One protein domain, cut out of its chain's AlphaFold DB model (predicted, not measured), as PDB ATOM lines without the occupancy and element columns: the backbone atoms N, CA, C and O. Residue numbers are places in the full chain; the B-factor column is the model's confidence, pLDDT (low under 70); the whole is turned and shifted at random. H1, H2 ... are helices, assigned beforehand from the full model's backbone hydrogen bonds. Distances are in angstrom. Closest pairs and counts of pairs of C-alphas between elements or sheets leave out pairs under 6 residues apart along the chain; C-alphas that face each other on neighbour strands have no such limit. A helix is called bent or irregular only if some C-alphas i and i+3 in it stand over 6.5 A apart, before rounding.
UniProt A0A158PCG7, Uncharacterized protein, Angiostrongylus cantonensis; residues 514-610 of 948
ATOM      1  N   SER A 514     272.075 240.005 266.188       46.38
ATOM      2  CA  SER A 514     270.680 239.564 266.243       46.38
ATOM      3  C   SER A 514     269.760 240.537 265.517       46.38
ATOM      4  O   SER A 514     268.968 240.086 264.716       46.38
ATOM      5  N   ASP A 515     269.880 241.846 265.704       44.28
ATOM      6  CA  ASP A 515     268.921 242.832 265.209       44.28
ATOM      7  C   ASP A 515     269.088 243.166 263.714       44.28
ATOM      8  O   ASP A 515     268.098 243.360 263.018       44.28
ATOM      9  N   ARG A 516     270.303 243.123 263.137       43.06
ATOM     10  CA  ARG A 516     270.449 243.224 261.663       43.06
ATOM     11  C   ARG A 516     270.034 241.934 260.950       43.06
ATOM     12  O   ARG A 516     269.420 242.017 259.888       43.06
ATOM     13  N   ARG A 517     270.329 240.755 261.519       49.22
ATOM     14  CA  ARG A 517     269.831 239.478 260.973       49.22
ATOM     15  C   ARG A 517     268.325 239.341 261.170       49.22
ATOM     16  O   ARG A 517     267.665 239.003 260.206       49.22
ATOM     17  N   LYS A 518     267.770 239.699 262.333       50.00
ATOM     18  CA  LYS A 518     266.321 239.759 262.584       50.00
ATOM     19  C   LYS A 518     265.652 240.796 261.693       50.00
ATOM     20  O   LYS A 518     264.643 240.455 261.114       50.00
ATOM     21  N   ARG A 519     266.194 242.000 261.472       50.97
ATOM     22  CA  ARG A 519     265.579 242.964 260.536       50.97
ATOM     23  C   ARG A 519     265.644 242.519 259.074       50.97
ATOM     24  O   ARG A 519     264.671 242.732 258.366       50.97
ATOM     25  N   ALA A 520     266.722 241.873 258.628       46.56
ATOM     26  CA  ALA A 520     266.768 241.270 257.292       46.56
ATOM     27  C   ALA A 520     265.802 240.078 257.180       46.56
ATOM     28  O   ALA A 520     264.972 240.039 256.283       46.56
ATOM     29  N   PHE A 521     265.855 239.145 258.129       52.00
ATOM     30  CA  PHE A 521     264.997 237.965 258.183       52.00
ATOM     31  C   PHE A 521     263.519 238.337 258.308       52.00
ATOM     32  O   PHE A 521     262.714 237.821 257.555       52.00
ATOM     33  N   VAL A 522     263.154 239.289 259.170       61.66
ATOM     34  CA  VAL A 522     261.802 239.859 259.238       61.66
ATOM     35  C   VAL A 522     261.461 240.539 257.915       61.66
ATOM     36  O   VAL A 522     260.385 240.287 257.408       61.66
ATOM     37  N   ALA A 523     262.351 241.308 257.282       57.06
ATOM     38  CA  ALA A 523     262.065 241.890 255.966       57.06
ATOM     39  C   ALA A 523     261.849 240.853 254.839       57.06
ATOM     40  O   ALA A 523     261.216 241.203 253.847       57.06
ATOM     41  N   TYR A 524     262.318 239.606 254.984       64.00
ATOM     42  CA  TYR A 524     262.095 238.515 254.020       64.00
ATOM     43  C   TYR A 524     260.945 237.572 254.406       64.00
ATOM     44  O   TYR A 524     260.145 237.203 253.553       64.00
ATOM     45  N   VAL A 525     260.796 237.238 255.688       66.69
ATOM     46  CA  VAL A 525     259.728 236.377 256.217       66.69
ATOM     47  C   VAL A 525     258.411 237.129 256.374       66.69
ATOM     48  O   VAL A 525     257.362 236.534 256.169       66.69
ATOM     49  N   HIS A 526     258.419 238.432 256.667       73.31
ATOM     50  CA  HIS A 526     257.194 239.231 256.762       73.31
ATOM     51  C   HIS A 526     256.422 239.273 255.430       73.31
ATOM     52  O   HIS A 526     255.220 239.041 255.479       73.31
ATOM     53  N   PRO A 527     257.041 239.458 254.242       73.19
ATOM     54  CA  PRO A 527     256.365 239.241 252.961       73.19
ATOM     55  C   PRO A 527     255.762 237.842 252.795       73.19
ATOM     56  O   PRO A 527     254.610 237.742 252.391       73.19
ATOM     57  N   VAL A 528     256.491 236.771 253.135       78.06
ATOM     58  CA  VAL A 528     256.001 235.383 252.982       78.06
ATOM     59  C   VAL A 528     254.825 235.105 253.924       78.06
ATOM     60  O   VAL A 528     253.793 234.590 253.501       78.06
ATOM     61  N   VAL A 529     254.946 235.501 255.192       76.56
ATOM     62  CA  VAL A 529     253.891 235.354 256.204       76.56
ATOM     63  C   VAL A 529     252.689 236.235 255.870       76.56
ATOM     64  O   VAL A 529     251.568 235.752 255.974       76.56
ATOM     65  N   LEU A 530     252.879 237.477 255.406       77.19
ATOM     66  CA  LEU A 530     251.771 238.312 254.931       77.19
ATOM     67  C   LEU A 530     251.089 237.717 253.697       77.19
ATOM     68  O   LEU A 530     249.869 237.723 253.652       77.19
ATOM     69  N   HIS A 531     251.833 237.168 252.734       79.56
ATOM     70  CA  HIS A 531     251.261 236.531 251.544       79.56
ATOM     71  C   HIS A 531     250.412 235.303 251.934       79.56
ATOM     72  O   HIS A 531     249.283 235.150 251.468       79.56
ATOM     73  N   ILE A 532     250.901 234.464 252.854       76.19
ATOM     74  CA  ILE A 532     250.133 233.330 253.399       76.19
ATOM     75  C   ILE A 532     248.898 233.827 254.173       76.19
ATOM     76  O   ILE A 532     247.796 233.323 253.954       76.19
ATOM     77  N   LEU A 533     249.051 234.834 255.039       74.25
ATOM     78  CA  LEU A 533     247.944 235.418 255.802       74.25
ATOM     79  C   LEU A 533     246.921 236.141 254.914       74.25
ATOM     80  O   LEU A 533     245.748 236.148 255.265       74.25
ATOM     81  N   GLU A 534     247.312 236.705 253.772       75.88
ATOM     82  CA  GLU A 534     246.394 237.338 252.818       75.88
ATOM     83  C   GLU A 534     245.508 236.291 252.129       75.88
ATOM     84  O   GLU A 534     244.294 236.484 252.053       75.88
ATOM     85  N   HIS A 535     246.066 235.139 251.728       74.38
ATOM     86  CA  HIS A 535     245.276 234.008 251.206       74.38
ATOM     87  C   HIS A 535     244.312 233.426 252.242       74.38
ATOM     88  O   HIS A 535     243.185 233.059 251.904       74.38
ATOM     89  N   LEU A 536     244.745 233.360 253.504       69.38
ATOM     90  CA  LEU A 536     243.917 232.911 254.625       69.38
ATOM     91  C   LEU A 536     242.796 233.914 254.946       69.38
ATOM     92  O   LEU A 536     241.631 233.532 255.033       69.38
ATOM     93  N   ALA A 537     243.127 235.200 255.078       67.88
ATOM     94  CA  ALA A 537     242.190 236.254 255.466       67.88
ATOM     95  C   ALA A 537     241.183 236.611 254.363       67.88
ATOM     96  O   ALA A 537     240.058 237.006 254.671       67.88
ATOM     97  N   ALA A 538     241.549 236.455 253.088       70.25
ATOM     98  CA  ALA A 538     240.630 236.675 251.973       70.25
ATOM     99  C   ALA A 538     239.562 235.570 251.837       70.25
ATOM    100  O   ALA A 538     238.616 235.737 251.070       70.25
ATOM    101  N   GLY A 539     239.720 234.428 252.522       66.00
ATOM    102  CA  GLY A 539     238.854 233.256 252.350       66.00
ATOM    103  C   GLY A 539     238.943 232.618 250.955       66.00
ATOM    104  O   GLY A 539     238.163 231.726 250.631       66.00
ATOM    105  N   GLU A 540     239.889 233.044 250.114       58.06
ATOM    106  CA  GLU A 540     239.982 232.640 248.702       58.06
ATOM    107  C   GLU A 540     240.395 231.169 248.539       58.06
ATOM    108  O   GLU A 540     239.992 230.515 247.576       58.06
ATOM    109  N   LEU A 541     241.063 230.599 249.547       53.31
ATOM    110  CA  LEU A 541     241.313 229.157 249.675       53.31
ATOM    111  C   LEU A 541     240.025 228.320 249.875       53.31
ATOM    112  O   LEU A 541     240.088 227.097 249.812       53.31
ATOM    113  N   SER A 542     238.861 228.942 250.107       54.12
ATOM    114  CA  SER A 542     237.575 228.241 250.267       54.12
ATOM    115  C   SER A 542     236.863 227.974 248.931       54.12
ATOM    116  O   SER A 542     236.394 226.864 248.689       54.12
ATOM    117  N   GLU A 543     236.804 228.964 248.028       54.50
ATOM    118  CA  GLU A 543     236.033 228.848 246.773       54.50
ATOM    119  C   GLU A 543     236.882 228.806 245.495       54.50
ATOM    120  O   GLU A 543     236.490 228.168 244.514       54.50
ATOM    121  N   LYS A 544     238.007 229.531 245.444       63.50
ATOM    122  CA  LYS A 544     238.785 229.755 244.215       63.50
ATOM    123  C   LYS A 544     240.252 229.937 244.587       63.50
ATOM    124  O   LYS A 544     240.686 231.064 244.782       63.50
ATOM    125  N   ASN A 545     241.011 228.838 244.653       76.44
ATOM    126  CA  ASN A 545     242.429 228.846 245.047       76.44
ATOM    127  C   ASN A 545     243.303 229.601 244.019       76.44
ATOM    128  O   ASN A 545     244.021 228.979 243.237       76.44
ATOM    129  N   THR A 546     243.223 230.927 243.954       74.44
ATOM    130  CA  THR A 546     243.938 231.750 242.975       74.44
ATOM    131  C   THR A 546     244.981 232.604 243.670       74.44
ATOM    132  O   THR A 546     244.625 233.471 244.462       74.44
ATOM    133  N   CYS A 547     246.262 232.405 243.357       81.25
ATOM    134  CA  CYS A 547     247.303 233.283 243.879       81.25
ATOM    135  C   CYS A 547     247.135 234.693 243.289       81.25
ATOM    136  O   CYS A 547     247.298 234.865 242.084       81.25
ATOM    137  N   LYS A 548     246.831 235.707 244.111       70.62
ATOM    138  CA  LYS A 548     246.721 237.110 243.671       70.62
ATOM    139  C   LYS A 548     248.013 237.687 243.095       70.62
ATOM    140  O   LYS A 548     247.941 238.505 242.183       70.62
ATOM    141  N   VAL A 549     249.169 237.279 243.620       71.06
ATOM    142  CA  VAL A 549     250.480 237.805 243.204       71.06
ATOM    143  C   VAL A 549     250.860 237.302 241.802       71.06
ATOM    144  O   VAL A 549     251.436 238.051 241.012       71.06
ATOM    145  N   ASP A 550     250.443 236.080 241.454       80.06
ATOM    146  CA  ASP A 550     250.906 235.357 240.259       80.06
ATOM    147  C   ASP A 550     249.780 235.082 239.237       80.06
ATOM    148  O   ASP A 550     250.034 234.667 238.106       80.06
ATOM    149  N   GLY A 551     248.515 235.246 239.635       87.50
ATOM    150  CA  GLY A 551     247.316 234.916 238.853       87.50
ATOM    151  C   GLY A 551     247.015 233.415 238.701       87.50
ATOM    152  O   GLY A 551     246.082 233.048 237.984       87.50
ATOM    153  N   LEU A 552     247.792 232.532 239.334       84.69
ATOM    154  CA  LEU A 552     247.717 231.081 239.130       84.69
ATOM    155  C   LEU A 552     246.563 230.427 239.901       84.69
ATOM    156  O   LEU A 552     246.384 230.687 241.087       84.69
ATOM    157  N   VAL A 553     245.815 229.542 239.232       87.19
ATOM    158  CA  VAL A 553     244.671 228.800 239.796       87.19
ATOM    159  C   VAL A 553     245.090 227.382 240.196       87.19
ATOM    160  O   VAL A 553     245.549 226.604 239.357       87.19
ATOM    161  N   PHE A 554     244.865 227.015 241.455       83.06
ATOM    162  CA  PHE A 554     245.233 225.724 242.034       83.06
ATOM    163  C   PHE A 554     244.009 224.840 242.309       83.06
ATOM    164  O   PHE A 554     242.891 225.304 242.534       83.06
ATOM    165  N   LYS A 555     244.224 223.520 242.300       79.06
ATOM    166  CA  LYS A 555     243.160 222.531 242.558       79.06
ATOM    167  C   LYS A 555     242.872 222.310 244.045       79.06
ATOM    168  O   LYS A 555     241.840 221.734 244.365       79.06
ATOM    169  N   SER A 556     243.768 222.736 244.932       77.06
ATOM    170  CA  SER A 556     243.602 222.649 246.383       77.06
ATOM    171  C   SER A 556     244.373 223.768 247.095       77.06
ATOM    172  O   SER A 556     245.374 224.249 246.545       77.06
ATOM    173  N   PRO A 557     243.977 224.129 248.330       72.75
ATOM    174  CA  PRO A 557     244.727 225.049 249.185       72.75
ATOM    175  C   PRO A 557     246.185 224.628 249.373       72.75
ATOM    176  O   PRO A 557     247.091 225.443 249.238       72.75
ATOM    177  N   SER A 558     246.430 223.330 249.581       73.25
ATOM    178  CA  SER A 558     247.771 222.768 249.776       73.25
ATOM    179  C   SER A 558     248.691 223.006 248.574       73.25
ATOM    180  O   SER A 558     249.885 223.212 248.757       73.25
ATOM    181  N   LEU A 559     248.152 223.013 247.345       77.31
ATOM    182  CA  LEU A 559     248.921 223.338 246.138       77.31
ATOM    183  C   LEU A 559     249.182 224.842 245.997       77.31
ATOM    184  O   LEU A 559     250.252 225.206 245.523       77.31
ATOM    185  N   ALA A 560     248.254 225.702 246.424       77.12
ATOM    186  CA  ALA A 560     248.471 227.150 246.450       77.12
ATOM    187  C   ALA A 560     249.530 227.541 247.495       77.12
ATOM    188  O   ALA A 560     250.434 228.317 247.204       77.12
ATOM    189  N   ILE A 561     249.471 226.948 248.690       76.25
ATOM    190  CA  ILE A 561     250.449 227.181 249.762       76.25
ATOM    191  C   ILE A 561     251.806 226.605 249.372       76.25
ATOM    192  O   ILE A 561     252.809 227.302 249.491       76.25
ATOM    193  N   LYS A 562     251.846 225.381 248.824       81.25
ATOM    194  CA  LYS A 562     253.079 224.825 248.262       81.25
ATOM    195  C   LYS A 562     253.654 225.729 247.170       81.25
ATOM    196  O   LYS A 562     254.853 225.935 247.171       81.25
ATOM    197  N   HIS A 563     252.832 226.297 246.286       85.69
ATOM    198  CA  HIS A 563     253.305 227.250 245.278       85.69
ATOM    199  C   HIS A 563     253.925 228.506 245.904       85.69
ATOM    200  O   HIS A 563     255.009 228.901 245.493       85.69
ATOM    201  N   VAL A 564     253.290 229.106 246.916       80.31
ATOM    202  CA  VAL A 564     253.853 230.269 247.634       80.31
ATOM    203  C   VAL A 564     255.169 229.906 248.332       80.31
ATOM    204  O   VAL A 564     256.115 230.688 248.293       80.31
ATOM    205  N   LEU A 565     255.263 228.714 248.928       79.94
ATOM    206  CA  LEU A 565     256.496 228.224 249.546       79.94
ATOM    207  C   LEU A 565     257.582 227.947 248.498       79.94
ATOM    208  O   LEU A 565     258.684 228.453 248.650       79.94
ATOM    209  N   ASP A 566     257.273 227.231 247.414       79.75
ATOM    210  CA  ASP A 566     258.193 226.928 246.309       79.75
ATOM    211  C   ASP A 566     258.698 228.220 245.630       79.75
ATOM    212  O   ASP A 566     259.886 228.327 245.335       79.75
ATOM    213  N   ALA A 567     257.844 229.237 245.460       78.56
ATOM    214  CA  ALA A 567     258.205 230.552 244.912       78.56
ATOM    215  C   ALA A 567     259.098 231.404 245.842       78.56
ATOM    216  O   ALA A 567     259.691 232.391 245.398       78.56
ATOM    217  N   HIS A 568     259.201 231.042 247.124       74.56
ATOM    218  CA  HIS A 568     260.036 231.718 248.122       74.56
ATOM    219  C   HIS A 568     261.157 230.821 248.695       74.56
ATOM    220  O   HIS A 568     261.981 231.298 249.480       74.56
ATOM    221  N   ASN A 569     261.235 229.553 248.272       65.75
ATOM    222  CA  ASN A 569     262.133 228.523 248.815       65.75
ATOM    223  C   ASN A 569     263.616 228.827 248.541       65.75
ATOM    224  O   ASN A 569     264.473 228.547 249.374       65.75
ATOM    225  N   ASP A 570     263.910 229.499 247.423       56.44
ATOM    226  CA  ASP A 570     265.259 229.964 247.063       56.44
ATOM    227  C   ASP A 570     265.839 230.999 248.059       56.44
ATOM    228  O   ASP A 570     267.028 231.317 247.996       56.44
ATOM    229  N   PHE A 571     265.021 231.551 248.967       51.22
ATOM    230  CA  PHE A 571     265.396 232.671 249.842       51.22
ATOM    231  C   PHE A 571     265.310 232.391 251.349       51.22
ATOM    232  O   PHE A 571     265.882 233.159 252.128       51.22
ATOM    233  N   VAL A 572     264.606 231.341 251.788       58.94
ATOM    234  CA  VAL A 572     264.406 231.043 253.217       58.94
ATOM    235  C   VAL A 572     264.499 229.541 253.471       58.94
ATOM    236  O   VAL A 572     263.579 228.793 253.153       58.94
ATOM    237  N   GLU A 573     265.570 229.103 254.137       72.75
ATOM    238  CA  GLU A 573     265.624 227.765 254.731       72.75
ATOM    239  C   GLU A 573     264.473 227.617 255.743       72.75
ATOM    240  O   GLU A 573     264.433 228.320 256.755       72.75
ATOM    241  N   LEU A 574     263.525 226.706 255.494       70.38
ATOM    242  CA  LEU A 574     262.347 226.512 256.359       70.38
ATOM    243  C   LEU A 574     262.724 226.120 257.805       70.38
ATOM    244  O   LEU A 574     262.039 226.497 258.753       70.38
ATOM    245  N   SER A 575     263.874 225.469 257.996       70.94
ATOM    246  CA  SER A 575     264.486 225.212 259.309       70.94
ATOM    247  C   SER A 575     264.812 226.495 260.088       70.94
ATOM    248  O   SER A 575     264.665 226.534 261.309       70.94
ATOM    249  N   ALA A 576     265.208 227.575 259.406       76.75
ATOM    250  CA  ALA A 576     265.441 228.871 260.039       76.75
ATOM    251  C   ALA A 576     264.127 229.554 260.458       76.75
ATOM    252  O   ALA A 576     264.124 230.320 261.425       76.75
ATOM    253  N   LEU A 577     263.007 229.264 259.784       80.69
ATOM    254  CA  LEU A 577     261.685 229.751 260.186       80.69
ATOM    255  C   LEU A 577     261.233 229.134 261.515       80.69
ATOM    256  O   LEU A 577     260.783 229.882 262.380       80.69
ATOM    257  N   ASP A 578     261.426 227.826 261.715       82.12
ATOM    258  CA  ASP A 578     261.145 227.161 263.000       82.12
ATOM    259  C   ASP A 578     261.943 227.795 264.144       82.12
ATOM    260  O   ASP A 578     261.362 228.288 265.114       82.12
ATOM    261  N   MET A 579     263.272 227.885 263.992       74.19
ATOM    262  CA  MET A 579     264.134 228.476 265.019       74.19
ATOM    263  C   MET A 579     263.746 229.922 265.342       74.19
ATOM    264  O   MET A 579     263.666 230.279 266.513       74.19
ATOM    265  N   VAL A 580     263.459 230.764 264.342       79.75
ATOM    266  CA  VAL A 580     263.124 232.173 264.604       79.75
ATOM    267  C   VAL A 580     261.712 232.339 265.174       79.75
ATOM    268  O   VAL A 580     261.510 233.203 266.030       79.75
ATOM    269  N   LEU A 581     260.730 231.527 264.775       84.88
ATOM    270  CA  LEU A 581     259.414 231.534 265.428       84.88
ATOM    271  C   LEU A 581     259.526 231.073 266.890       84.88
ATOM    272  O   LEU A 581     258.903 231.675 267.768       84.88
ATOM    273  N   LYS A 582     260.368 230.073 267.167       86.81
ATOM    274  CA  LYS A 582     260.646 229.556 268.514       86.81
ATOM    275  C   LYS A 582     261.376 230.577 269.393       86.81
ATOM    276  O   LYS A 582     260.903 230.878 270.486       86.81
ATOM    277  N   ASP A 583     262.446 231.190 268.886       82.50
ATOM    278  CA  ASP A 583     263.261 232.205 269.579       82.50
ATOM    279  C   ASP A 583     262.483 233.478 269.953       82.50
ATOM    280  O   ASP A 583     262.886 234.205 270.862       82.50
ATOM    281  N   ASN A 584     261.396 233.787 269.240       77.56
ATOM    282  CA  ASN A 584     260.531 234.930 269.548       77.56
ATOM    283  C   ASN A 584     259.232 234.526 270.280       77.56
ATOM    284  O   ASN A 584     258.384 235.387 270.498       77.56
ATOM    285  N   GLY A 585     259.050 233.248 270.644       86.38
ATOM    286  CA  GLY A 585     257.833 232.759 271.312       86.38
ATOM    287  C   GLY A 585     256.569 232.789 270.439       86.38
ATOM    288  O   GLY A 585     255.460 232.740 270.959       86.38
ATOM    289  N   LEU A 586     256.723 232.886 269.116       87.12
ATOM    290  CA  LEU A 586     255.625 232.972 268.148       87.12
ATOM    291  C   LEU A 586     255.240 231.612 267.548       87.12
ATOM    292  O   LEU A 586     254.224 231.529 266.864       87.12
ATOM    293  N   LEU A 587     256.031 230.557 267.779       89.69
ATOM    294  CA  LEU A 587     255.797 229.234 267.189       89.69
ATOM    295  C   LEU A 587     254.440 228.638 267.593       89.69
ATOM    296  O   LEU A 587     253.744 228.115 266.731       89.69
ATOM    297  N   GLU A 588     254.041 228.752 268.862       87.88
ATOM    298  CA  GLU A 588     252.729 228.271 269.327       87.88
ATOM    299  C   GLU A 588     251.589 229.076 268.693       87.88
ATOM    300  O   GLU A 588     250.710 228.489 268.079       87.88
ATOM    301  N   ILE A 589     251.676 230.413 268.691       88.31
ATOM    302  CA  ILE A 589     250.688 231.295 268.039       88.31
ATOM    303  C   ILE A 589     250.559 230.976 266.540       88.31
ATOM    304  O   ILE A 589     249.463 231.009 265.981       88.31
ATOM    305  N   PHE A 590     251.671 230.650 265.874       86.38
ATOM    306  CA  PHE A 590     251.675 230.252 264.470       86.38
ATOM    307  C   PHE A 590     251.021 228.878 264.261       86.38
ATOM    308  O   PHE A 590     250.187 228.743 263.367       86.38
ATOM    309  N   ARG A 591     251.330 227.875 265.097       91.25
ATOM    310  CA  ARG A 591     250.680 226.549 265.063       91.25
ATOM    311  C   ARG A 591     249.184 226.625 265.381       91.25
ATOM    312  O   ARG A 591     248.393 225.966 264.707       91.25
ATOM    313  N   ASP A 592     248.780 227.475 266.321       88.56
ATOM    314  CA  ASP A 592     247.376 227.747 266.637       88.56
ATOM    315  C   ASP A 592     246.667 228.414 265.454       88.56
ATOM    316  O   ASP A 592     245.582 227.987 265.063       88.56
ATOM    317  N   ALA A 593     247.293 229.408 264.813       83.50
ATOM    318  CA  ALA A 593     246.746 230.048 263.617       83.50
ATOM    319  C   ALA A 593     246.605 229.062 262.443       83.50
ATOM    320  O   ALA A 593     245.577 229.072 261.762       83.50
ATOM    321  N   LEU A 594     247.584 228.171 262.230       85.31
ATOM    322  CA  LEU A 594     247.461 227.077 261.259       85.31
ATOM    323  C   LEU A 594     246.324 226.114 261.639       85.31
ATOM    324  O   LEU A 594     245.539 225.737 260.773       85.31
ATOM    325  N   SER A 595     246.196 225.754 262.916       89.12
ATOM    326  CA  SER A 595     245.143 224.859 263.418       89.12
ATOM    327  C   SER A 595     243.744 225.458 263.261       89.12
ATOM    328  O   SER A 595     242.821 224.758 262.855       89.12
ATOM    329  N   VAL A 596     243.581 226.762 263.493       87.38
ATOM    330  CA  VAL A 596     242.317 227.481 263.267       87.38
ATOM    331  C   VAL A 596     241.993 227.602 261.775       87.38
ATOM    332  O   VAL A 596     240.835 227.459 261.391       87.38
ATOM    333  N   ALA A 597     242.994 227.849 260.926       82.81
ATOM    334  CA  ALA A 597     242.788 228.069 259.496       82.81
ATOM    335  C   ALA A 597     242.599 226.778 258.675       82.81
ATOM    336  O   ALA A 597     241.856 226.779 257.693       82.81
ATOM    337  N   PHE A 598     243.271 225.688 259.056       82.25
ATOM    338  CA  PHE A 598     243.293 224.423 258.311       82.25
ATOM    339  C   PHE A 598     242.617 223.256 259.044       82.25
ATOM    340  O   PHE A 598     242.455 222.187 258.448       82.25
ATOM    341  N   GLY A 599     242.222 223.429 260.311       92.62
ATOM    342  CA  GLY A 599     241.620 222.373 261.126       92.62
ATOM    343  C   GLY A 599     242.485 221.111 261.144       92.62
ATOM    344  O   GLY A 599     243.709 221.172 261.275       92.62
ATOM    345  N   ASP A 600     241.855 219.965 260.894       86.06
ATOM    346  CA  ASP A 600     242.507 218.650 260.820       86.06
ATOM    347  C   ASP A 600     243.565 218.514 259.704       86.06
ATOM    348  O   ASP A 600     244.227 217.480 259.623       86.06
ATOM    349  N   GLN A 601     243.754 219.512 258.829       81.00
ATOM    350  CA  GLN A 601     244.832 219.527 257.827       81.00
ATOM    351  C   GLN A 601     246.089 220.278 258.295       81.00
ATOM    352  O   GLN A 601     247.135 220.162 257.653       81.00
ATOM    353  N   ALA A 602     246.034 221.004 259.418       86.12
ATOM    354  CA  ALA A 602     247.158 221.805 259.906       86.12
ATOM    355  C   ALA A 602     248.431 220.969 260.120       86.12
ATOM    356  O   ALA A 602     249.513 221.396 259.722       86.12
ATOM    357  N   TRP A 603     248.308 219.740 260.633       89.81
ATOM    358  CA  TRP A 603     249.456 218.852 260.854       89.81
ATOM    359  C   TRP A 603     250.192 218.455 259.566       89.81
ATOM    360  O   TRP A 603     251.398 218.237 259.618       89.81
ATOM    361  N   GLN A 604     249.499 218.385 258.422       83.31
ATOM    362  CA  GLN A 604     250.125 218.087 257.126       83.31
ATOM    363  C   GLN A 604     250.954 219.273 256.638       83.31
ATOM    364  O   GLN A 604     252.013 219.097 256.040       83.31
ATOM    365  N   LEU A 605     250.479 220.491 256.910       81.38
ATOM    366  CA  LEU A 605     251.213 221.712 256.608       81.38
ATOM    367  C   LEU A 605     252.388 221.909 257.577       81.38
ATOM    368  O   LEU A 605     253.462 222.302 257.136       81.38
ATOM    369  N   GLU A 606     252.239 221.566 258.860       86.38
ATOM    370  CA  GLU A 606     253.358 221.533 259.812       86.38
ATOM    371  C   GLU A 606     254.457 220.546 259.398       86.38
ATOM    372  O   GLU A 606     255.643 220.854 259.520       86.38
ATOM    373  N   GLU A 607     254.073 219.364 258.908       83.94
ATOM    374  CA  GLU A 607     254.998 218.353 258.393       83.94
ATOM    375  C   GLU A 607     255.683 218.833 257.104       83.94
ATOM    376  O   GLU A 607     256.906 218.757 256.999       83.94
ATOM    377  N   ALA A 608     254.931 219.425 256.168       74.56
ATOM    378  CA  ALA A 608     255.474 220.006 254.936       74.56
ATOM    379  C   ALA A 608     256.405 221.212 255.179       74.56
ATOM    380  O   ALA A 608     257.330 221.433 254.400       74.56
ATOM    381  N   LEU A 609     256.181 221.974 256.255       81.81
ATOM    382  CA  LEU A 609     257.047 223.070 256.709       81.81
ATOM    383  C   LEU A 609     258.231 222.591 257.573       81.81
ATOM    384  O   LEU A 609     259.086 223.395 257.935       81.81
ATOM    385  N   GLY A 610     258.307 221.296 257.896       83.88
ATOM    386  CA  GLY A 610     259.411 220.693 258.647       83.88
ATOM    387  C   GLY A 610     259.336 220.836 260.174       83.88
ATOM    388  O   GLY A 610     260.208 220.308 260.865       83.88
TER     389      GLY A 610
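Overview. This is residues 514 to 610 of the 948 residues of an uncharacterized protein of Angiostrongylus cantonensis (UniProt A0A158PCG7). Two helix pairs, H1 with H3 and arms H5a and H5b of bent H5, sit loosely opposite each other, with H4 across one end. The printed part, all helix, has 97 residues with H1 to H5 in order. It is compact: radius of gyration of the C-alphas 13.4 A, spans 41 by 28 by 20 A.

Arrangement. H1, residues 514 to 537, touches H3, residues 557 to 566, with residues 528 to 532 alone, opposite ways at a shallow tilt of 27 degrees; the closest C-alphas, Ile 532 and Ile 561, are 7.2 A apart. H2, residues 540 to 543, is near H3, the closest C-alphas, Leu 541 and Pro 557, 5.4 A apart. By hydrogen bonds H5, residues 587 to 608, was assigned as one helix, but it is bent: C-alphas 597 and 600 are 9.5 A apart. H4, residues 574 to 583, and H5a, residues 587 to 597, touch only at the corner, only just, with 3 pairs of C-alphas within 8 A, the closest Leu 581 and Leu 587, 4.6 A. H5a and irregular H5b, residues 600 to 608, with C-alphas 600 and 603 7.0 A apart, touch at a steep tilt of 47 degrees, closest at C-alphas Ser 595 and Ala 602, 5.1 A. Each O i to N i+4 pair is within hydrogen-bond range in H3, H4 and H5a, 18 of 20 in H1, 4 of 5 in H5b.

Along the chain. H1, 30.6 A from first to last C-alpha, begins at C-alpha 514 (270.680, 239.564, 266.243); H5b ends at C-alpha 608 (255.474, 220.006, 254.936).

Size, cuts and confidence. The printed part has no cut; the link from H2 to H3 is long, 13 residues. The pLDDT is under 70 at residues 514 to 525, 536 to 537, 539 to 544 and 569 to 572.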